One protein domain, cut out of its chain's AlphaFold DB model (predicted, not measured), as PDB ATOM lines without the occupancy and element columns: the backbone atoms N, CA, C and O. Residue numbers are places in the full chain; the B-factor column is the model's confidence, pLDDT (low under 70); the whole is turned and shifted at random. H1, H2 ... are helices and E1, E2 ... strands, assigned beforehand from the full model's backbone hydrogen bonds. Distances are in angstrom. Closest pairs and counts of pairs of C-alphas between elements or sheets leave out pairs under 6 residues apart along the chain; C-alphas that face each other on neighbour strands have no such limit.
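Overview. This is residues 275 to 442 of the 448 residues of an uncharacterized protein of Deltaproteobacteria bacterium ADurb.Bin058 (UniProt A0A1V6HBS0). Two twisted sheets of five strands each lie face to face as a sandwich, their strands crossed at 37 degrees. The helix H1 covers part of the far face of one sheet, over E9, and the small hairpin of E5 and E6 sits at one end, with E5 beside E8. The printed part has 168 residues with twelve named strands, E1 to E12, followed by H1; the class is mostly strand, with under half of the residues in named elements. Both large sheets are antiparallel, in the orders E1 E4 E11 E10 E7 and E2 E3 E12 E9 E8. The whole is compact, with a radius of gyration of the C-alphas of 15.9 A and spans of 43 by 40 by 32 A.

Arrangement. Begin at the edge strand E1, residues 286 to 288, antiparallel to E4, residues 327 to 332; N 286 and O 330 are 2.9 A apart, within hydrogen-bond range. In the same range you find N 329 and O 404, 2.9 A, from E4 to E11, residues 401 to 406; N 393 and O 403, 2.8 A, in the hairpin of E11 with E10, residues 392 to 395; and N 364 and O 394, 2.8 A, from E10 to the edge strand E7, residues 363 to 366. In the other sheet, E2, residues 292 to 300, and E3, residues 304 to 314, form a hairpin with N 297 and O 308 at 2.9 A. E12, residues 415 to 423, is the antiparallel neighbour of E3, with N 307 and O 419 at 2.8 A, and E9, residues 379 to 383, is the antiparallel neighbour of E12, with N 382 and O 420 at 2.7 A. E9 and E8, residues 372 to 374, form a hairpin with N 381 and O 373 at 2.8 A. The parts of the two sheets that face each other are 10.4 A apart, centre to centre. H1, residues 426 to 438, is on the second sheet at a height of 8.8 A, two layers, a helix on one face of a sheet. It lies over E9, at 5 degrees to it on the local plane, along the strands; the closest C-alphas, of Ile 382 and Ala 433, are 5.9 A apart. In H1 every O i to N i+4 pair is within hydrogen-bond range. E5, residues 337 to 340, and E6, residues 350 to 353, form a hairpin, with N 338 and O 352 at 2.8 A; the closest C-alphas of E5 and E8, Tyr 340 and Ile 373, are 4.4 A apart.

Along the chain. Find C-alpha 286 at (205.781, 132.937, 264.794), where E1 begins. E2 is 26.2 A long, E3 31.0 A and E12 26.4 A. H1 runs 16.7 A to C-alpha 438 at (223.441, 113.423, 255.948).

Size, cuts and confidence. The C-alphas farthest apart, those of Ser 318 and Gln 425, are 45.7 A apart. The printed part has no cut, and its one long link is E3 to E4, residues 315 to 326. The mean pLDDT of the printed part is 94.3, and no printed residue is under 70.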
ATOM      1  N   GLU A 275     225.566 134.031 272.141       97.25
ATOM      2  CA  GLU A 275     224.190 134.343 272.520       97.25
ATOM      3  C   GLU A 275     223.741 135.663 271.883       97.25
ATOM      4  O   GLU A 275     224.477 136.657 271.902       97.25
ATOM      5  N   THR A 276     222.539 135.639 271.320       96.75
ATOM      6  CA  THR A 276     221.952 136.735 270.550       96.75
ATOM      7  C   THR A 276     220.635 137.122 271.195       96.75
ATOM      8  O   THR A 276     219.814 136.257 271.505       96.75
ATOM      9  N   ASP A 277     220.404 138.421 271.380       94.38
ATOM     10  CA  ASP A 277     219.091 138.894 271.806       94.38
ATOM     11  C   ASP A 277     218.074 138.596 270.687       94.38
ATOM     12  O   ASP A 277     218.330 138.948 269.532       94.38
ATOM     13  N   PRO A 278     216.916 137.970 270.976       92.44
ATOM     14  CA  PRO A 278     215.860 137.783 269.986       92.44
ATOM     15  C   PRO A 278     215.485 139.064 269.216       92.44
ATOM     16  O   PRO A 278     215.063 138.974 268.066       92.44
ATOM     17  N   ALA A 279     215.641 140.250 269.820       91.69
ATOM     18  CA  ALA A 279     215.386 141.537 269.170       91.69
ATOM     19  C   ALA A 279     216.406 141.903 268.071       91.69
ATOM     20  O   ALA A 279     216.095 142.732 267.215       91.69
ATOM     21  N   ASP A 280     217.592 141.289 268.080       92.75
ATOM     22  CA  ASP A 280     218.670 141.520 267.109       92.75
ATOM     23  C   ASP A 280     218.621 140.540 265.917       92.75
ATOM     24  O   ASP A 280     219.368 140.688 264.944       92.75
ATOM     25  N   VAL A 281     217.732 139.541 265.957       92.94
ATOM     26  CA  VAL A 281     217.568 138.546 264.890       92.94
ATOM     27  C   VAL A 281     216.867 139.188 263.677       92.94
ATOM     28  O   VAL A 281     215.751 139.694 263.803       92.94
ATOM     29  N   PRO A 282     217.466 139.174 262.467       90.50
ATOM     30  CA  PRO A 282     217.001 139.987 261.337       90.50
ATOM     31  C   PRO A 282     215.839 139.365 260.539       90.50
ATOM     32  O   PRO A 282     215.585 139.766 259.401       90.50
ATOM     33  N   PHE A 283     215.145 138.373 261.088       87.50
ATOM     34  CA  PHE A 283     214.035 137.694 260.426       87.50
ATOM     35  C   PHE A 283     212.936 137.343 261.430       87.50
ATOM     36  O   PHE A 283     213.186 137.099 262.607       87.50
ATOM     37  N   ASN A 284     211.698 137.330 260.941       89.81
ATOM     38  CA  ASN A 284     210.519 137.083 261.761       89.81
ATOM     39  C   ASN A 284     210.161 135.599 261.755       89.81
ATOM     40  O   ASN A 284     210.197 134.954 260.706       89.81
ATOM     41  N   LEU A 285     209.723 135.101 262.905       94.62
ATOM     42  CA  LEU A 285     209.029 133.828 263.015       94.62
ATOM     43  C   LEU A 285     207.901 133.934 264.035       94.62
ATOM     44  O   LEU A 285     207.941 134.759 264.948       94.62
ATOM     45  N   GLU A 286     206.898 133.088 263.871       96.19
ATOM     46  CA  GLU A 286     205.781 132.937 264.794       96.19
ATOM     47  C   GLU A 286     205.856 131.549 265.427       96.19
ATOM     48  O   GLU A 286     206.023 130.558 264.719       96.19
ATOM     49  N   ILE A 287     205.743 131.481 266.756       96.88
ATOM     50  CA  ILE A 287     205.688 130.226 267.511       96.88
ATOM     51  C   ILE A 287     204.278 130.076 268.067       96.88
ATOM     52  O   ILE A 287     203.805 130.949 268.798       96.88
ATOM     53  N   THR A 288     203.627 128.955 267.766       97.69
ATOM     54  CA  THR A 288     202.332 128.587 268.349       97.69
ATOM     55  C   THR A 288     202.511 127.370 269.246       97.69
ATOM     56  O   THR A 288     202.996 126.336 268.797       97.69
ATOM     57  N   SER A 289     202.131 127.481 270.522       96.81
ATOM     58  CA  SER A 289     202.269 126.398 271.511       96.81
ATOM     59  C   SER A 289     201.148 126.423 272.568       96.81
ATOM     60  O   SER A 289     201.385 126.778 273.729       96.81
ATOM     61  N   PRO A 290     199.892 126.117 272.199       95.94
ATOM     62  CA  PRO A 290     198.753 126.222 273.106       95.94
ATOM     63  C   PRO A 290     198.940 125.336 274.341       95.94
ATOM     64  O   PRO A 290     199.307 124.176 274.219       95.94
ATOM     65  N   GLY A 291     198.685 125.869 275.538       93.69
ATOM     66  CA  GLY A 291     198.771 125.088 276.779       93.69
ATOM     67  C   GLY A 291     200.190 124.683 277.197       93.69
ATOM     68  O   GLY A 291     200.336 123.868 278.101       93.69
ATOM     69  N   ARG A 292     201.246 125.228 276.575       94.81
ATOM     70  CA  ARG A 292     202.639 124.863 276.888       94.81
ATOM     71  C   ARG A 292     203.571 126.061 276.892       94.81
ATOM     72  O   ARG A 292     203.353 127.046 276.190       94.81
ATOM     73  N   THR A 293     204.660 125.938 277.641       91.75
ATOM     74  CA  THR A 293     205.774 126.890 277.596       91.75
ATOM     75  C   THR A 293     206.791 126.468 276.543       91.75
ATOM     76  O   THR A 293     207.295 125.346 276.602       91.75
ATOM     77  N   VAL A 294     207.139 127.374 275.630       96.62
ATOM     78  CA  VAL A 294     208.278 127.222 274.716       96.62
ATOM     79  C   VAL A 294     209.260 128.349 274.989       96.62
ATOM     80  O   VAL A 294     208.885 129.521 274.960       96.62
ATOM     81  N   THR A 295     210.512 127.991 275.255       96.69
ATOM     82  CA  THR A 295     211.607 128.952 275.396       96.69
ATOM     83  C   THR A 295     212.433 128.927 274.120       96.69
ATOM     84  O   THR A 295     212.986 127.885 273.773       96.69
ATOM     85  N   ALA A 296     212.514 130.066 273.437       96.62
ATOM     86  CA  ALA A 296     213.377 130.249 272.279       96.62
ATOM     87  C   ALA A 296     214.688 130.914 272.706       96.62
ATOM     88  O   ALA A 296     214.665 132.004 273.280       96.62
ATOM     89  N   SER A 297     215.814 130.276 272.407       97.25
ATOM     90  CA  SER A 297     217.149 130.852 272.564       97.25
ATOM     91  C   SER A 297     217.842 130.969 271.216       97.25
ATOM     92  O   SER A 297     217.688 130.111 270.342       97.25
ATOM     93  N   TRP A 298     218.612 132.043 271.068       97.81
ATOM     94  CA  TRP A 298     219.332 132.366 269.846       97.81
ATOM     95  C   TRP A 298     220.823 132.469 270.108       97.81
ATOM     96  O   TRP A 298     221.253 133.001 271.134       97.81
ATOM     97  N   ALA A 299     221.604 131.992 269.147       97.81
ATOM     98  CA  ALA A 299     223.023 132.279 269.085       97.81
ATOM     99  C   ALA A 299     223.480 132.445 267.632       97.81
ATOM    100  O   ALA A 299     223.023 131.705 266.766       97.81
ATOM    101  N   ASP A 300     224.388 133.377 267.346       96.94
ATOM    102  CA  ASP A 300     224.831 133.665 265.979       96.94
ATOM    103  C   ASP A 300     226.323 134.012 265.850       96.94
ATOM    104  O   ASP A 300     227.011 134.294 266.835       96.94
ATOM    105  N   ASP A 301     226.835 133.952 264.618       94.75
ATOM    106  CA  ASP A 301     228.186 134.397 264.234       94.75
ATOM    107  C   ASP A 301     228.194 135.492 263.141       94.75
ATOM    108  O   ASP A 301     229.211 135.748 262.486       94.75
ATOM    109  N   GLY A 302     227.054 136.152 262.938       90.75
ATOM    110  CA  GLY A 302     226.795 137.182 261.933       90.75
ATOM    111  C   GLY A 302     226.345 136.650 260.571       90.75
ATOM    112  O   GLY A 302     225.891 137.435 259.736       90.75
ATOM    113  N   LYS A 303     226.464 135.340 260.312       92.38
ATOM    114  CA  LYS A 303     225.959 134.699 259.082       92.38
ATOM    115  C   LYS A 303     225.072 133.502 259.361       92.38
ATOM    116  O   LYS A 303     224.132 133.260 258.604       92.38
ATOM    117  N   LEU A 304     225.389 132.747 260.402       96.56
ATOM    118  CA  LEU A 304     224.617 131.612 260.856       96.56
ATOM    119  C   LEU A 304     223.966 131.947 262.191       96.56
ATOM    120  O   LEU A 304     224.650 132.369 263.117       96.56
ATOM    121  N   TYR A 305     222.668 131.696 262.284       97.56
ATOM    122  CA  TYR A 305     221.866 131.819 263.491       97.56
ATOM    123  C   TYR A 305     221.383 130.425 263.887       97.56
ATOM    124  O   TYR A 305     220.807 129.717 263.066       97.56
ATOM    125  N   LEU A 306     221.602 130.018 265.129       97.44
ATOM    126  CA  LEU A 306     221.019 128.828 265.730       97.44
ATOM    127  C   LEU A 306     219.805 129.246 266.555       97.44
ATOM    128  O   LEU A 306     219.934 130.027 267.496       97.44
ATOM    129  N   LEU A 307     218.651 128.692 266.203       97.56
ATOM    130  CA  LEU A 307     217.446 128.692 267.013       97.56
ATOM    131  C   LEU A 307     217.360 127.372 267.769       97.56
ATOM    132  O   LEU A 307     217.241 126.316 267.142       97.56
ATOM    133  N   GLU A 308     217.344 127.440 269.095       97.81
ATOM    134  CA  GLU A 308     216.941 126.319 269.941       97.81
ATOM    135  C   GLU A 308     215.576 126.615 270.567       97.81
ATOM    136  O   GLU A 308     215.368 127.670 271.168       97.81
ATOM    137  N   LEU A 309     214.634 125.684 270.421       97.31
ATOM    138  CA  LEU A 309     213.318 125.752 271.057       97.31
ATOM    139  C   LEU A 309     213.221 124.653 272.102       97.31
ATOM    140  O   LEU A 309     213.055 123.487 271.750       97.31
ATOM    141  N   ALA A 310     213.298 125.026 273.374       97.69
ATOM    142  CA  ALA A 310     213.032 124.117 274.480       97.69
ATOM    143  C   ALA A 310     211.522 124.077 274.749       97.69
ATOM    144  O   ALA A 310     210.924 125.071 275.174       97.69
ATOM    145  N   ILE A 311     210.902 122.929 274.483       96.56
ATOM    146  CA  ILE A 311     209.461 122.716 274.600       96.56
ATOM    147  C   ILE A 311     209.165 122.034 275.939       96.56
ATOM    148  O   ILE A 311     209.475 120.860 276.151       96.56
ATOM    149  N   GLY A 312     208.548 122.783 276.852       96.31
ATOM    150  CA  GLY A 312     208.222 122.324 278.200       96.31
ATOM    151  C   GLY A 312     206.940 121.497 278.290       96.31
ATOM    152  O   GLY A 312     206.253 121.231 277.298       96.31
ATOM    153  N   ALA A 313     206.603 121.096 279.513       95.81
ATOM    154  CA  ALA A 313     205.399 120.328 279.799       95.81
ATOM    155  C   ALA A 313     204.116 121.061 279.369       95.81
ATOM    156  O   ALA A 313     204.037 122.292 279.365       95.81
ATOM    157  N   SER A 314     203.108 120.272 279.010       95.19
ATOM    158  CA  SER A 314     201.754 120.731 278.728       95.19
ATOM    159  C   SER A 314     200.928 120.874 280.002       95.19
ATOM    160  O   SER A 314     201.089 120.119 280.962       95.19
ATOM    161  N   ASP A 315     200.007 121.835 279.999       95.88
ATOM    162  CA  ASP A 315     198.961 121.980 281.009       95.88
ATOM    163  C   ASP A 315     197.842 120.923 280.860       95.88
ATOM    164  O   ASP A 315     196.961 120.841 281.719       95.88
ATOM    165  N   ASP A 316     197.889 120.093 279.806       93.19
ATOM    166  CA  ASP A 316     197.147 118.836 279.680       93.19
ATOM    167  C   ASP A 316     198.073 117.619 279.885       93.19
ATOM    168  O   ASP A 316     198.605 117.064 278.919       93.19
ATOM    169  N   PRO A 317     198.226 117.127 281.128       90.25
ATOM    170  CA  PRO A 317     199.060 115.959 281.408       90.25
ATOM    171  C   PRO A 317     198.492 114.651 280.833       90.25
ATOM    172  O   PRO A 317     199.188 113.639 280.835       90.25
ATOM    173  N   SER A 318     197.233 114.630 280.375       88.94
ATOM    174  CA  SER A 318     196.641 113.435 279.764       88.94
ATOM    175  C   SER A 318     197.054 113.250 278.303       88.94
ATOM    176  O   SER A 318     196.992 112.129 277.793       88.94
ATOM    177  N   GLY A 319     197.462 114.335 277.633       86.50
ATOM    178  CA  GLY A 319     197.785 114.346 276.209       86.50
ATOM    179  C   GLY A 319     196.598 114.038 275.297       86.50
ATOM    180  O   GLY A 319     196.819 113.577 274.177       86.50
ATOM    181  N   GLN A 320     195.363 114.224 275.774       88.19
ATOM    182  CA  GLN A 320     194.147 113.955 275.003       88.19
ATOM    183  C   GLN A 320     193.716 115.158 274.162       88.19
ATOM    184  O   GLN A 320     193.053 114.983 273.138       88.19
ATOM    185  N   ASP A 321     194.098 116.372 274.561       90.62
ATOM    186  CA  ASP A 321     193.871 117.578 273.774       90.62
ATOM    187  C   ASP A 321     194.997 117.758 272.746       90.62
ATOM    188  O   ASP A 321     196.086 118.247 273.052       90.62
ATOM    189  N   ARG A 322     194.721 117.370 271.496       89.88
ATOM    190  CA  ARG A 322     195.659 117.505 270.369       89.88
ATOM    191  C   ARG A 322     196.196 118.928 270.228       89.88
ATOM    192  O   ARG A 322     197.391 119.087 270.007       89.88
ATOM    193  N   ALA A 323     195.362 119.956 270.408       92.31
ATOM    194  CA  ALA A 323     195.803 121.343 270.257       92.31
ATOM    195  C   ALA A 323     196.864 121.721 271.299       92.31
ATOM    196  O   ALA A 323     197.751 122.518 271.010       92.31
ATOM    197  N   LYS A 324     196.799 121.111 272.488       93.25
ATOM    198  CA  LYS A 324     197.776 121.289 273.566       93.25
ATOM    199  C   LYS A 324     199.028 120.428 273.435       93.25
ATOM    200  O   LYS A 324     199.921 120.529 274.275       93.25
ATOM    201  N   ARG A 325     199.098 119.573 272.411       90.81
ATOM    202  CA  ARG A 325     200.320 118.874 271.990       90.81
ATOM    203  C   ARG A 325     201.004 119.594 270.839       90.81
ATOM    204  O   ARG A 325     202.229 119.569 270.760       90.81
ATOM    205  N   THR A 326     200.211 120.248 269.990       94.12
ATOM    206  CA  THR A 326     200.683 120.967 268.814       94.12
ATOM    207  C   THR A 326     201.635 122.096 269.182       94.12
ATOM    208  O   THR A 326     201.278 123.041 269.886       94.12
ATOM    209  N   VAL A 327     202.844 122.017 268.643       96.62
ATOM    210  CA  VAL A 327     203.779 123.133 268.558       96.62
ATOM    211  C   VAL A 327     204.041 123.394 267.085       96.62
ATOM    212  O   VAL A 327     204.236 122.450 266.320       96.62
ATOM    213  N   SER A 328     204.030 124.656 266.668       97.31
ATOM    214  CA  SER A 328     204.454 125.021 265.322       97.31
ATOM    215  C   SER A 328     205.351 126.245 265.306       97.31
ATOM    216  O   SER A 328     205.257 127.124 266.168       97.31
ATOM    217  N   ILE A 329     206.229 126.282 264.305       97.25
ATOM    218  CA  ILE A 329     206.925 127.493 263.893       97.25
ATOM    219  C   ILE A 329     206.529 127.856 262.476       97.25
ATOM    220  O   ILE A 329     206.513 126.998 261.595       97.25
ATOM    221  N   LYS A 330     206.246 129.132 262.252       97.19
ATOM    222  CA  LYS A 330     205.872 129.673 260.950       97.19
ATOM    223  C   LYS A 330     206.820 130.797 260.566       97.19
ATOM    224  O   LYS A 330     207.063 131.712 261.351       97.19
ATOM    225  N   ILE A 331     207.359 130.719 259.356       96.38
ATOM    226  CA  ILE A 331     208.384 131.623 258.840       96.38
ATOM    227  C   ILE A 331     207.930 132.127 257.466       96.38
ATOM    228  O   ILE A 331     207.592 131.307 256.609       96.38
ATOM    229  N   PRO A 332     207.909 133.449 257.219       94.88
ATOM    230  CA  PRO A 332     207.594 133.985 255.899       94.88
ATOM    231  C   PRO A 332     208.563 133.466 254.832       94.88
ATOM    232  O   PRO A 332     209.776 133.448 255.040       94.88
ATOM    233  N   LEU A 333     208.023 133.093 253.677       94.75
ATOM    234  CA  LEU A 333     208.786 132.704 252.499       94.75
ATOM    235  C   LEU A 333     208.779 133.871 251.506       94.75
ATOM    236  O   LEU A 333     207.736 134.426 251.175       94.75
ATOM    237  N   ALA A 334     209.958 134.262 251.035       92.12
ATOM    238  CA  ALA A 334     210.124 135.342 250.075       92.12
ATOM    239  C   ALA A 334     210.525 134.815 248.692       92.12
ATOM    240  O   ALA A 334     211.321 133.886 248.559       92.12
ATOM    241  N   GLY A 335     210.045 135.493 247.647       88.56
ATOM    242  CA  GLY A 335     210.508 135.297 246.271       88.56
ATOM    243  C   GLY A 335     209.694 134.317 245.427       88.56
ATOM    244  O   GLY A 335     210.021 134.168 244.254       88.56
ATOM    245  N   GLY A 336     208.642 133.688 245.964       92.56
ATOM    246  CA  GLY A 336     207.748 132.819 245.186       92.56
ATOM    247  C   GLY A 336     208.429 131.569 244.615       92.56
ATOM    248  O   GLY A 336     207.983 131.041 243.597       92.56
ATOM    249  N   LEU A 337     209.529 131.123 245.230       95.44
ATOM    250  CA  LEU A 337     210.303 129.952 244.821       95.44
ATOM    251  C   LEU A 337     210.311 128.913 245.941       95.44
ATOM    252  O   LEU A 337     210.655 129.223 247.081       95.44
ATOM    253  N   LEU A 338     210.036 127.661 245.589       96.69
ATOM    254  CA  LEU A 338     210.405 126.513 246.395       96.69
ATOM    255  C   LEU A 338     211.868 126.162 246.105       96.69
ATOM    256  O   LEU A 338     212.195 125.717 245.004       96.69
ATOM    257  N   LYS A 339     212.737 126.341 247.102       97.25
ATOM    258  CA  LYS A 339     214.151 125.952 247.035       97.25
ATOM    259  C   LYS A 339     214.461 124.938 248.121       97.25
ATOM    260  O   LYS A 339     214.284 125.258 249.292       97.25
ATOM    261  N   TYR A 340     214.904 123.738 247.772       97.62
ATOM    262  CA  TYR A 340     215.220 122.692 248.756       97.62
ATOM    263  C   TYR A 340     216.087 121.591 248.139       97.62
ATOM    264  O   TYR A 340     216.312 121.581 246.928       97.62
ATOM    265  N   SER A 341     216.559 120.660 248.967       95.88
ATOM    266  CA  SER A 341     217.163 119.409 248.501       95.88
ATOM    267  C   SER A 341     216.142 118.271 248.572       95.88
ATOM    268  O   SER A 341     215.728 117.922 249.685       95.88
ATOM    269  N   PRO A 342     215.731 117.694 247.429       93.50
ATOM    270  CA  PRO A 342     214.841 116.540 247.412       93.50
ATOM    271  C   PRO A 342     215.446 115.324 248.112       93.50
ATOM    272  O   PRO A 342     216.668 115.135 248.123       93.50
ATOM    273  N   ALA A 343     214.588 114.475 248.668       89.94
ATOM    274  CA  ALA A 343     215.001 113.190 249.211       89.94
ATOM    275  C   ALA A 343     215.685 112.334 248.129       89.94
ATOM    276  O   ALA A 343     215.278 112.329 246.965       89.94
ATOM    277  N   LEU A 344     216.718 111.586 248.522       87.56
ATOM    278  CA  LEU A 344     217.598 110.800 247.645       87.56
ATOM    279  C   LEU A 344     218.460 111.631 246.673       87.56
ATOM    280  O   LEU A 344     219.123 111.047 245.811       87.56
ATOM    281  N   VAL A 345     218.439 112.964 246.787       89.38
ATOM    282  CA  VAL A 345     219.251 113.913 246.007       89.38
ATOM    283  C   VAL A 345     219.807 115.003 246.938       89.38
ATOM    284  O   VAL A 345     219.732 116.205 246.676       89.38
ATOM    285  N   GLU A 346     220.349 114.590 248.083       91.69
ATOM    286  CA  GLU A 346     220.775 115.493 249.157       91.69
ATOM    287  C   GLU A 346     222.068 116.275 248.854       91.69
ATOM    288  O   GLU A 346     222.550 117.032 249.704       91.69
ATOM    289  N   ASP A 347     222.626 116.108 247.654       92.12
ATOM    290  CA  ASP A 347     223.806 116.782 247.116       92.12
ATOM    291  C   ASP A 347     223.494 117.842 246.049       92.12
ATOM    292  O   ASP A 347     224.422 118.428 245.486       92.12
ATOM    293  N   ALA A 348     222.214 118.145 245.823       93.69
ATOM    294  CA  ALA A 348     221.773 119.215 244.939       93.69
ATOM    295  C   ALA A 348     220.642 120.045 245.562       93.69
ATOM    296  O   ALA A 348     219.933 119.614 246.473       93.69
ATOM    297  N   ILE A 349     220.473 121.262 245.046       95.44
ATOM    298  CA  ILE A 349     219.312 122.112 245.315       95.44
ATOM    299  C   ILE A 349     218.471 122.159 244.046       95.44
ATOM    300  O   ILE A 349     219.002 122.336 242.948       95.44
ATOM    301  N   VAL A 350     217.159 122.029 244.208       95.38
ATOM    302  CA  VAL A 350     216.192 122.386 243.171       95.38
ATOM    303  C   VAL A 350     215.582 123.733 243.483       95.38
ATOM    304  O   VAL A 350     215.347 124.054 244.646       95.38
ATOM    305  N   GLU A 351     215.294 124.496 242.435       95.69
ATOM    306  CA  GLU A 351     214.580 125.764 242.521       95.69
ATOM    307  C   GLU A 351     213.393 125.711 241.564       95.69
ATOM    308  O   GLU A 351     213.567 125.535 240.358       95.69
ATOM    309  N   ILE A 352     212.185 125.812 242.112       95.50
ATOM    310  CA  ILE A 352     210.939 125.674 241.357       95.50
ATOM    311  C   ILE A 352     210.034 126.857 241.708       95.50
ATOM    312  O   ILE A 352     209.733 127.048 242.889       95.50
ATOM    313  N   PRO A 353     209.576 127.660 240.736       95.31
ATOM    314  CA  PRO A 353     208.551 128.664 240.986       95.31
ATOM    315  C   PRO A 353     207.290 128.044 241.585       95.31
ATOM    316  O   PRO A 353     206.749 127.080 241.050       95.31
ATOM    317  N   LEU A 354     206.776 128.624 242.671       94.88
ATOM    318  CA  LEU A 354     205.526 128.164 243.287       94.88
ATOM    319  C   LEU A 354     204.346 128.255 242.305       94.88
ATOM    320  O   LEU A 354     203.433 127.439 242.357       94.88
ATOM    321  N   ALA A 355     204.405 129.206 241.369       93.94
ATOM    322  CA  ALA A 355     203.421 129.384 240.304       93.94
ATOM    323  C   ALA A 355     203.438 128.279 239.229       93.94
ATOM    324  O   ALA A 355     202.485 128.190 238.458       93.94
ATOM    325  N   ASP A 356     204.486 127.447 239.171       95.19
ATOM    326  CA  ASP A 356     204.554 126.305 238.248       95.19
ATOM    327  C   ASP A 356     203.823 125.067 238.805       95.19
ATOM    328  O   ASP A 356     203.698 124.044 238.124       95.19
ATOM    329  N   PHE A 357     203.327 125.148 240.043       95.06
ATOM    330  CA  PHE A 357     202.437 124.153 240.625       95.06
ATOM    331  C   PHE A 357     200.970 124.566 240.469       95.06
ATOM    332  O   PHE A 357     200.594 125.711 240.719       95.06
ATOM    333  N   ASP A 358     200.116 123.592 240.166       95.12
ATOM    334  CA  ASP A 358     198.662 123.714 240.261       95.12
ATOM    335  C   ASP A 358     198.157 122.819 241.399       95.12
ATOM    336  O   ASP A 358     197.618 121.727 241.196       95.12
ATOM    337  N   LEU A 359     198.434 123.264 242.629       94.31
ATOM    338  CA  LEU A 359     198.239 122.471 243.841       94.31
ATOM    339  C   LEU A 359     196.756 122.237 244.148       94.31
ATOM    340  O   LEU A 359     195.977 123.195 244.236       94.31
ATOM    341  N   LEU A 360     196.408 120.981 244.441       94.06
ATOM    342  CA  LEU A 360     195.061 120.578 244.863       94.06
ATOM    343  C   LEU A 360     194.678 121.170 246.229       94.06
ATOM    344  O   LEU A 360     193.581 121.693 246.388       94.06
ATOM    345  N   GLU A 361     195.591 121.111 247.200       92.25
ATOM    346  CA  GLU A 361     195.360 121.554 248.590       92.25
ATOM    347  C   GLU A 361     196.113 122.854 248.929       92.25
ATOM    348  O   GLU A 361     196.268 123.195 250.097       92.25
ATOM    349  N   LYS A 362     196.644 123.555 247.915       92.62
ATOM    350  CA  LYS A 362     197.411 124.816 248.060       92.62
ATOM    351  C   LYS A 362     198.599 124.758 249.029       92.62
ATOM    352  O   LYS A 362     199.068 125.785 249.511       92.62
ATOM    353  N   GLN A 363     199.109 123.557 249.267       93.81
ATOM    354  CA  GLN A 363     200.226 123.301 250.160       93.81
ATOM    355  C   GLN A 363     201.077 122.135 249.656       93.81
ATOM    356  O   GLN A 363     200.595 121.286 248.905       93.81
ATOM    357  N   ILE A 364     202.334 122.096 250.088       95.62
ATOM    358  CA  ILE A 364     203.301 121.025 249.835       95.62
ATOM    359  C   ILE A 364     203.915 120.636 251.180       95.62
ATOM    360  O   ILE A 364     204.237 121.510 251.979       95.62
ATOM    361  N   PHE A 365     204.105 119.341 251.434       96.06
ATOM    362  CA  PHE A 365     204.794 118.853 252.629       96.06
ATOM    363  C   PHE A 365     206.088 118.149 252.234       96.06
ATOM    364  O   PHE A 365     206.040 117.138 251.540       96.06
ATOM    365  N   LEU A 366     207.222 118.663 252.703       96.44
ATOM    366  CA  LEU A 366     208.556 118.199 252.334       96.44
ATOM    367  C   LEU A 366     209.252 117.526 253.523       96.44
ATOM    368  O   LEU A 366     209.218 118.072 254.629       96.44
ATOM    369  N   PRO A 367     209.928 116.383 253.317       94.50
ATOM    370  CA  PRO A 367     210.637 115.693 254.392       94.50
ATOM    371  C   PRO A 367     211.930 116.414 254.798       94.50
ATOM    372  O   PRO A 367     212.290 116.429 255.975       94.50
ATOM    373  N   LEU A 368     212.613 117.032 253.825       95.94
ATOM    374  CA  LEU A 368     213.921 117.676 253.980       95.94
ATOM    375  C   LEU A 368     214.954 116.722 254.608       95.94
ATOM    376  O   LEU A 368     215.366 116.900 255.752       95.94
ATOM    377  N   ALA A 369     215.389 115.700 253.862       93.81
ATOM    378  CA  ALA A 369     216.287 114.647 254.364       93.81
ATOM    379  C   ALA A 369     217.660 115.162 254.859       93.81
ATOM    380  O   ALA A 369     218.266 114.568 255.754       93.81
ATOM    381  N   ASN A 370     218.135 116.293 254.324       96.00
ATOM    382  CA  ASN A 370     219.297 117.038 254.830       96.00
ATOM    383  C   ASN A 370     218.909 118.327 255.587       96.00
ATOM    384  O   ASN A 370     219.776 119.118 255.952       96.00
ATOM    385  N   GLY A 371     217.616 118.547 255.827       96.94
ATOM    386  CA  GLY A 371     217.056 119.682 256.556       96.94
ATOM    387  C   GLY A 371     216.938 120.993 255.776       96.94
ATOM    388  O   GLY A 371     216.393 121.938 256.340       96.94
ATOM    389  N   LEU A 372     217.430 121.076 254.532       98.31
ATOM    390  CA  LEU A 372     217.607 122.338 253.807       98.31
ATOM    391  C   LEU A 372     216.346 122.824 253.087       98.31
ATOM    392  O   LEU A 372     215.818 122.134 252.216       98.31
ATOM    393  N   ILE A 373     215.960 124.072 253.345       98.31
ATOM    394  CA  ILE A 373     214.946 124.806 252.582       98.31
ATOM    395  C   ILE A 373     215.309 126.296 252.490       98.31
ATOM    396  O   ILE A 373     215.863 126.877 253.421       98.31
ATOM    397  N   GLY A 374     215.037 126.934 251.356       97.75
ATOM    398  CA  GLY A 374     215.251 128.366 251.155       97.75
ATOM    399  C   GLY A 374     214.087 129.198 251.692       97.75
ATOM    400  O   GLY A 374     212.931 128.864 251.463       97.75
ATOM    401  N   LEU A 375     214.402 130.306 252.364       96.44
ATOM    402  CA  LEU A 375     213.446 131.301 252.870       96.44
ATOM    403  C   LEU A 375     213.401 132.574 252.002       96.44
ATOM    404  O   LEU A 375     212.462 133.360 252.082       96.44
ATOM    405  N   GLY A 376     214.431 132.804 251.188       93.38
ATOM    406  CA  GLY A 376     214.577 133.963 250.305       93.38
ATOM    407  C   GLY A 376     215.800 133.802 249.397       93.38
ATOM    408  O   GLY A 376     216.379 132.715 249.387       93.38
ATOM    409  N   PRO A 377     216.230 134.833 248.643       91.44
ATOM    410  CA  PRO A 377     217.327 134.718 247.673       91.44
ATOM    411  C   PRO A 377     218.604 134.081 248.246       91.44
ATOM    412  O   PRO A 377     219.017 133.035 247.754       91.44
ATOM    413  N   ASP A 378     219.122 134.623 249.352       94.12
ATOM    414  CA  ASP A 378     220.335 134.152 250.043       94.12
ATOM    415  C   ASP A 378     220.057 133.713 251.494       94.12
ATOM    416  O   ASP A 378     220.963 133.641 252.318       94.12
ATOM    417  N   LEU A 379     218.793 133.452 251.843       96.75
ATOM    418  CA  LEU A 379     218.407 133.036 253.191       96.75
ATOM    419  C   LEU A 379     217.945 131.583 253.170       96.75
ATOM    420  O   LEU A 379     217.037 131.229 252.416       96.75
ATOM    421  N   TRP A 380     218.555 130.763 254.016       98.06
ATOM    422  CA  TRP A 380     218.341 129.323 254.080       98.06
ATOM    423  C   TRP A 380     218.047 128.898 255.507       98.06
ATOM    424  O   TRP A 380     218.622 129.436 256.449       98.06
ATOM    425  N   LEU A 381     217.187 127.903 255.661       98.12
ATOM    426  CA  LEU A 381     216.926 127.222 256.913       98.12
ATOM    427  C   LEU A 381     217.358 125.764 256.783       98.12
ATOM    428  O   LEU A 381     217.096 125.109 255.777       98.12
ATOM    429  N   ILE A 382     218.027 125.269 257.815       98.25
ATOM    430  CA  ILE A 382     218.483 123.894 257.949       98.25
ATOM    431  C   ILE A 382     217.929 123.368 259.269       98.25
ATOM    432  O   ILE A 382     218.384 123.744 260.349       98.25
ATOM    433  N   LYS A 383     216.936 122.487 259.198       96.62
ATOM    434  CA  LYS A 383     216.428 121.771 260.372       96.62
ATOM    435  C   LYS A 383     217.399 120.662 260.776       96.62
ATOM    436  O   LYS A 383     217.847 119.895 259.923       96.62
ATOM    437  N   SER A 384     217.691 120.528 262.066       95.38
ATOM    438  CA  SER A 384     218.452 119.379 262.562       95.38
ATOM    439  C   SER A 384     217.583 118.125 262.579       95.38
ATOM    440  O   SER A 384     216.640 118.014 263.359       95.38
ATOM    441  N   CYS A 385     217.914 117.153 261.732       95.12
ATOM    442  CA  CYS A 385     217.149 115.913 261.606       95.12
ATOM    443  C   CYS A 385     217.404 114.923 262.752       95.12
ATOM    444  O   CYS A 385     216.656 113.961 262.883       95.12
ATOM    445  N   ARG A 386     218.429 115.171 263.578       91.25
ATOM    446  CA  ARG A 386     218.723 114.393 264.793       91.25
ATOM    447  C   ARG A 386     218.054 114.942 266.048       91.25
ATOM    448  O   ARG A 386     217.897 114.197 266.995       91.25
ATOM    449  N   ASP A 387     217.666 116.214 266.057       91.19
ATOM    450  CA  ASP A 387     216.942 116.793 267.197       91.19
ATOM    451  C   ASP A 387     215.428 116.730 266.977       91.19
ATOM    452  O   ASP A 387     214.661 116.515 267.912       91.19
ATOM    453  N   VAL A 388     214.985 116.920 265.727       87.06
ATOM    454  CA  VAL A 388     213.569 116.863 265.360       87.06
ATOM    455  C   VAL A 388     213.384 116.577 263.862       87.06
ATOM    456  O   VAL A 388     213.691 117.395 262.983       87.06
ATOM    457  N   HIS A 389     212.816 115.420 263.517       91.56
ATOM    458  CA  HIS A 389     212.544 115.055 262.124       91.56
ATOM    459  C   HIS A 389     211.087 115.294 261.671       91.56
ATOM    460  O   HIS A 389     210.418 114.394 261.174       91.56
ATOM    461  N   ILE A 390     210.621 116.549 261.764       94.19
ATOM    462  CA  ILE A 390     209.297 116.995 261.269       94.19
ATOM    463  C   ILE A 390     209.287 117.533 259.829       94.19
ATOM    464  O   ILE A 390     210.293 118.068 259.366       94.19
ATOM    465  N   ALA A 391     208.164 117.411 259.121       95.62
ATOM    466  CA  ALA A 391     208.024 117.902 257.749       95.62
ATOM    467  C   ALA A 391     207.913 119.435 257.681       95.62
ATOM    468  O   ALA A 391     207.361 120.069 258.581       95.62
ATOM    469  N   ALA A 392     208.383 120.017 256.578       97.06
ATOM    470  CA  ALA A 392     208.136 121.413 256.233       97.06
ATOM    471  C   ALA A 392     206.868 121.524 255.386       97.06
ATOM    472  O   ALA A 392     206.775 120.914 254.322       97.06
ATOM    473  N   ARG A 393     205.910 122.326 255.830       96.81
ATOM    474  CA  ARG A 393     204.736 122.725 255.060       96.81
ATOM    475  C   ARG A 393     205.036 124.024 254.329       96.81
ATOM    476  O   ARG A 393     205.347 125.020 254.968       96.81
ATOM    477  N   VAL A 394     204.910 124.017 253.011       96.56
ATOM    478  CA  VAL A 394     204.974 125.209 252.165       96.56
ATOM    479  C   VAL A 394     203.560 125.532 251.720       96.56
ATOM    480  O   VAL A 394     202.905 124.679 251.127       96.56
ATOM    481  N   GLU A 395     203.082 126.734 252.008       90.88
ATOM    482  CA  GLU A 395     201.754 127.212 251.609       90.88
ATOM    483  C   GLU A 395     201.894 128.551 250.888       90.88
ATOM    484  O   GLU A 395     202.760 129.347 251.247       90.88
ATOM    485  N   SER A 396     201.057 128.781 249.873       79.00
ATOM    486  CA  SER A 396     201.104 129.989 249.037       79.00
ATOM    487  C   SER A 396     199.767 130.738 248.920       79.00
ATOM    488  O   SER A 396     199.706 131.778 248.270       79.00
ATOM    489  N   ASP A 397     198.672 130.237 249.510       75.81
ATOM    490  CA  ASP A 397     197.333 130.847 249.374       75.81
ATOM    491  C   ASP A 397     197.060 131.918 250.444       75.81
ATOM    492  O   ASP A 397     196.640 133.033 250.137       75.81
ATOM    493  N   ALA A 398     197.392 131.634 251.710       73.75
ATOM    494  CA  ALA A 398     197.283 132.584 252.825       73.75
ATOM    495  C   ALA A 398     198.534 133.481 252.996       73.75
ATOM    496  O   ALA A 398     198.766 134.043 254.072       73.75
ATOM    497  N   GLY A 399     199.328 133.610 251.930       80.88
ATOM    498  CA  GLY A 399     200.678 134.175 251.919       80.88
ATOM    499  C   GLY A 399     201.743 133.081 251.869       80.88
ATOM    500  O   GLY A 399     201.533 131.994 252.394       80.88
ATOM    501  N   ASP A 400     202.879 133.379 251.239       90.38
ATOM    502  CA  ASP A 400     203.988 132.432 251.124       90.38
ATOM    503  C   ASP A 400     204.648 132.239 252.495       90.38
ATOM    504  O   ASP A 400     205.214 133.175 253.075       90.38
ATOM    505  N   PHE A 401     204.593 131.022 253.033       95.38
ATOM    506  CA  PHE A 401     205.289 130.672 254.269       95.38
ATOM    507  C   PHE A 401     205.773 129.227 254.292       95.38
ATOM    508  O   PHE A 401     205.290 128.362 253.562       95.38
ATOM    509  N   ILE A 402     206.721 128.990 255.195       97.00
ATOM    510  CA  ILE A 402     207.160 127.669 255.618       97.00
ATOM    511  C   ILE A 402     206.730 127.471 257.067       97.00
ATOM    512  O   ILE A 402     206.995 128.315 257.924       97.00
ATOM    513  N   GLU A 403     206.059 126.362 257.343       97.38
ATOM    514  CA  GLU A 403     205.614 125.983 258.677       97.38
ATOM    515  C   GLU A 403     206.139 124.593 259.038       97.38
ATOM    516  O   GLU A 403     206.064 123.658 258.242       97.38
ATOM    517  N   PHE A 404     206.663 124.447 260.249       97.31
ATOM    518  CA  PHE A 404     206.997 123.153 260.829       97.31
ATOM    519  C   PHE A 404     206.069 122.910 262.007       97.31
ATOM    520  O   PHE A 404     206.035 123.730 262.925       97.31
ATOM    521  N   THR A 405     205.345 121.793 261.990       96.31
ATOM    522  CA  THR A 405     204.334 121.468 263.001       96.31
ATOM    523  C   THR A 405     204.577 120.080 263.566       96.31
ATOM    524  O   THR A 405     204.761 119.124 262.816       96.31
ATOM    525  N   ASP A 406     204.515 119.975 264.888       94.88
ATOM    526  CA  ASP A 406     204.542 118.714 265.615       94.88
ATOM    527  C   ASP A 406     203.342 118.649 266.558       94.88
ATOM    528  O   ASP A 406     203.221 119.414 267.509       94.88
ATOM    529  N   GLU A 407     202.436 117.733 266.281       93.50
ATOM    530  CA  GLU A 407     201.286 117.379 267.100       93.50
ATOM    531  C   GLU A 407     201.602 116.200 268.028       93.50
ATOM    532  O   GLU A 407     200.810 115.854 268.902       93.50
ATOM    533  N   THR A 408     202.759 115.567 267.854       90.81
ATOM    534  CA  THR A 408     203.137 114.339 268.552       90.81
ATOM    535  C   THR A 408     203.930 114.587 269.829       90.81
ATOM    536  O   THR A 408     204.146 113.648 270.596       90.81
ATOM    537  N   VAL A 409     204.282 115.843 270.126       92.06
ATOM    538  CA  VAL A 409     205.097 116.180 271.295       92.06
ATOM    539  C   VAL A 409     204.490 115.602 272.591       92.06
ATOM    540  O   VAL A 409     203.293 115.797 272.839       92.06
ATOM    541  N   PRO A 410     205.282 114.906 273.429       91.12
ATOM    542  CA  PRO A 410     204.783 114.306 274.661       91.12
ATOM    543  C   PRO A 410     204.231 115.339 275.659       91.12
ATOM    544  O   PRO A 410     204.747 116.464 275.712       91.12
ATOM    545  N   PRO A 411     203.226 114.979 276.487       91.81
ATOM    546  CA  PRO A 411     202.677 115.859 277.525       91.81
ATOM    547  C   PRO A 411     203.725 116.394 278.506       91.81
ATOM    548  O   PRO A 411     203.657 117.546 278.918       91.81
ATOM    549  N   GLU A 412     204.715 115.581 278.860       93.06
ATOM    550  CA  GLU A 412     205.839 115.946 279.722       93.06
ATOM    551  C   GLU A 412     206.785 116.981 279.089       93.06
ATOM    552  O   GLU A 412     207.493 117.685 279.811       93.06
ATOM    553  N   GLY A 413     206.753 117.140 277.763       91.62
ATOM    554  CA  GLY A 413     207.706 117.959 277.024       91.62
ATOM    555  C   GLY A 413     209.087 117.332 276.976       91.62
ATOM    556  O   GLY A 413     209.213 116.197 276.533       91.62
ATOM    557  N   ASP A 414     210.099 118.107 277.364       91.44
ATOM    558  CA  ASP A 414     211.518 117.737 277.267       91.44
ATOM    559  C   ASP A 414     211.967 117.446 275.827       91.44
ATOM    560  O   ASP A 414     212.768 116.562 275.537       91.44
ATOM    561  N   VAL A 415     211.414 118.222 274.892       93.38
ATOM    562  CA  VAL A 415     211.768 118.166 273.475       93.38
ATOM    563  C   VAL A 415     212.488 119.453 273.111       93.38
ATOM    564  O   VAL A 415     212.017 120.545 273.429       93.38
ATOM    565  N   THR A 416     213.626 119.328 272.433       96.00
ATOM    566  CA  THR A 416     214.381 120.475 271.922       96.00
ATOM    567  C   THR A 416     214.407 120.437 270.408       96.00
ATOM    568  O   THR A 416     214.830 119.445 269.824       96.00
ATOM    569  N   TRP A 417     213.986 121.520 269.760       96.69
ATOM    570  CA  TRP A 417     214.154 121.672 268.315       96.69
ATOM    571  C   TRP A 417     215.339 122.561 268.012       96.69
ATOM    572  O   TRP A 417     215.526 123.584 268.669       96.69
ATOM    573  N   ARG A 418     216.101 122.195 266.981       97.25
ATOM    574  CA  ARG A 418     217.221 122.993 266.487       97.25
ATOM    575  C   ARG A 418     217.038 123.331 265.017       97.25
ATOM    576  O   ARG A 418     216.907 122.437 264.176       97.25
ATOM    577  N   PHE A 419     217.094 124.621 264.715       97.62
ATOM    578  CA  PHE A 419     217.119 125.140 263.354       97.62
ATOM    579  C   PHE A 419     218.326 126.047 263.181       97.62
ATOM    580  O   PHE A 419     218.590 126.910 264.012       97.62
ATOM    581  N   TYR A 420     219.036 125.874 262.078       97.62
ATOM    582  CA  TYR A 420     220.104 126.764 261.667       97.62
ATOM    583  C   TYR A 420     219.592 127.633 260.530       97.62
ATOM    584  O   TYR A 420     219.074 127.120 259.542       97.62
ATOM    585  N   ILE A 421     219.733 128.943 260.651       97.56
ATOM    586  CA  ILE A 421     219.333 129.905 259.633       97.56
ATOM    587  C   ILE A 421     220.602 130.560 259.111       97.56
ATOM    588  O   ILE A 421     221.345 131.193 259.855       97.56
ATOM    589  N   PHE A 422     220.877 130.354 257.831       97.56
ATOM    590  CA  PHE A 422     222.107 130.767 257.179       97.56
ATOM    591  C   PHE A 422     221.827 131.847 256.138       97.56
ATOM    592  O   PHE A 422     221.027 131.654 255.222       97.56
ATOM    593  N   ASN A 423     222.524 132.972 256.270       96.19
ATOM    594  CA  ASN A 423     222.529 134.060 255.305       96.19
ATOM    595  C   ASN A 423     223.785 133.965 254.420       96.19
ATOM    596  O   ASN A 423     224.897 134.307 254.842       96.19
ATOM    597  N   GLY A 424     223.615 133.476 253.193       96.12
ATOM    598  CA  GLY A 424     224.692 133.302 252.231       96.12
ATOM    599  C   GLY A 424     224.316 132.473 251.001       96.12
ATOM    600  O   GLY A 424     223.152 132.239 250.690       96.12
ATOM    601  N   GLN A 425     225.350 132.035 250.282       97.25
ATOM    602  CA  GLN A 425     225.212 131.355 248.992       97.25
ATOM    603  C   GLN A 425     224.675 129.924 249.131       97.25
ATOM    604  O   GLN A 425     224.981 129.223 250.103       97.25
ATOM    605  N   ALA A 426     223.932 129.487 248.112       97.31
ATOM    606  CA  ALA A 426     223.273 128.184 248.035       97.31
ATOM    607  C   ALA A 426     224.238 127.010 248.271       97.31
ATOM    608  O   ALA A 426     223.943 126.100 249.041       97.31
ATOM    609  N   GLU A 427     225.434 127.061 247.682       96.94
ATOM    610  CA  GLU A 427     226.440 126.002 247.787       96.94
ATOM    611  C   GLU A 427     226.944 125.838 249.223       96.94
ATOM    612  O   GLU A 427     227.194 124.723 249.681       96.94
ATOM    613  N   THR A 428     227.068 126.947 249.960       96.94
ATOM    614  CA  THR A 428     227.474 126.902 251.371       96.94
ATOM    615  C   THR A 428     226.339 126.379 252.243       96.94
ATOM    616  O   THR A 428     226.590 125.571 253.133       96.94
ATOM    617  N   ALA A 429     225.094 126.779 251.968       97.94
ATOM    618  CA  ALA A 429     223.924 126.262 252.672       97.94
ATOM    619  C   ALA A 429     223.774 124.743 252.485       97.94
ATOM    620  O   ALA A 429     223.569 124.018 253.456       97.94
ATOM    621  N   LEU A 430     223.964 124.251 251.257       97.44
ATOM    622  CA  LEU A 430     223.954 122.826 250.930       97.44
ATOM    623  C   LEU A 430     225.077 122.056 251.621       97.44
ATOM    624  O   LEU A 430     224.832 121.002 252.208       97.44
ATOM    625  N   TYR A 431     226.300 122.591 251.592       96.06
ATOM    626  CA  TYR A 431     227.422 122.009 252.323       96.06
ATOM    627  C   TYR A 431     227.109 121.899 253.822       96.06
ATOM    628  O   TYR A 431     227.267 120.827 254.405       96.06
ATOM    629  N   LEU A 432     226.609 122.977 254.438       97.06
ATOM    630  CA  LEU A 432     226.227 122.982 255.850       97.06
ATOM    631  C   LEU A 432     225.121 121.964 256.134       97.06
ATOM    632  O   LEU A 432     225.247 121.202 257.084       97.06
ATOM    633  N   ALA A 433     224.080 121.901 255.304       97.50
ATOM    634  CA  ALA A 433     222.980 120.953 255.458       97.50
ATOM    635  C   ALA A 433     223.460 119.499 255.428       97.50
ATOM    636  O   ALA A 433     223.114 118.709 256.306       97.50
ATOM    637  N   ARG A 434     224.331 119.157 254.472       96.00
ATOM    638  CA  ARG A 434     224.940 117.824 254.391       96.00
ATOM    639  C   ARG A 434     225.794 117.516 255.611       96.00
ATOM    640  O   ARG A 434     225.610 116.485 256.241       96.00
ATOM    641  N   THR A 435     226.698 118.417 255.970       95.00
ATOM    642  CA  THR A 435     227.638 118.201 257.078       95.00
ATOM    643  C   THR A 435     226.955 118.275 258.452       95.00
ATOM    644  O   THR A 435     227.463 117.748 259.437       95.00
ATOM    645  N   LEU A 436     225.775 118.889 258.544       94.94
ATOM    646  CA  LEU A 436     224.944 118.830 259.737       94.94
ATOM    647  C   LEU A 436     224.117 117.556 259.783       94.94
ATOM    648  O   LEU A 436     224.000 116.999 260.863       94.94
ATOM    649  N   ASN A 437     223.560 117.077 258.672       95.75
ATOM    650  CA  ASN A 437     222.555 116.017 258.686       95.75
ATOM    651  C   ASN A 437     223.040 114.717 258.021       95.75
ATOM    652  O   ASN A 437     223.245 113.739 258.734       95.75
ATOM    653  N   THR A 438     223.265 114.685 256.705       94.31
ATOM    654  CA  THR A 438     223.441 113.423 255.948       94.31
ATOM    655  C   THR A 438     224.861 112.861 255.922       94.31
ATOM    656  O   THR A 438     225.043 111.644 255.925       94.31
ATOM    657  N   HIS A 439     225.875 113.724 255.925       94.31
ATOM    658  CA  HIS A 439     227.292 113.358 255.940       94.31
ATOM    659  C   HIS A 439     228.052 114.103 257.050       94.31
ATOM    660  O   HIS A 439     228.968 114.880 256.763       94.31
ATOM    661  N   PRO A 440     227.661 113.930 258.324       96.06
ATOM    662  CA  PRO A 440     228.252 114.682 259.412       96.06
ATOM    663  C   PRO A 440     229.624 114.164 259.823       96.06
ATOM    664  O   PRO A 440     229.992 113.008 259.600       96.06
ATOM    665  N   HIS A 441     230.355 115.029 260.522       96.75
ATOM    666  CA  HIS A 441     231.411 114.576 261.415       96.75
ATOM    667  C   HIS A 441     230.777 113.986 262.671       96.75
ATOM    668  O   HIS A 441     229.922 114.612 263.298       96.75
ATOM    669  N   VAL A 442     231.203 112.785 263.048       96.75
ATOM    670  CA  VAL A 442     230.673 112.069 264.210       96.75
ATOM    671  C   VAL A 442     231.779 111.886 265.239       96.75
ATOM    672  O   VAL A 442     232.812 111.275 264.963       96.75
TER     673      VAL A 442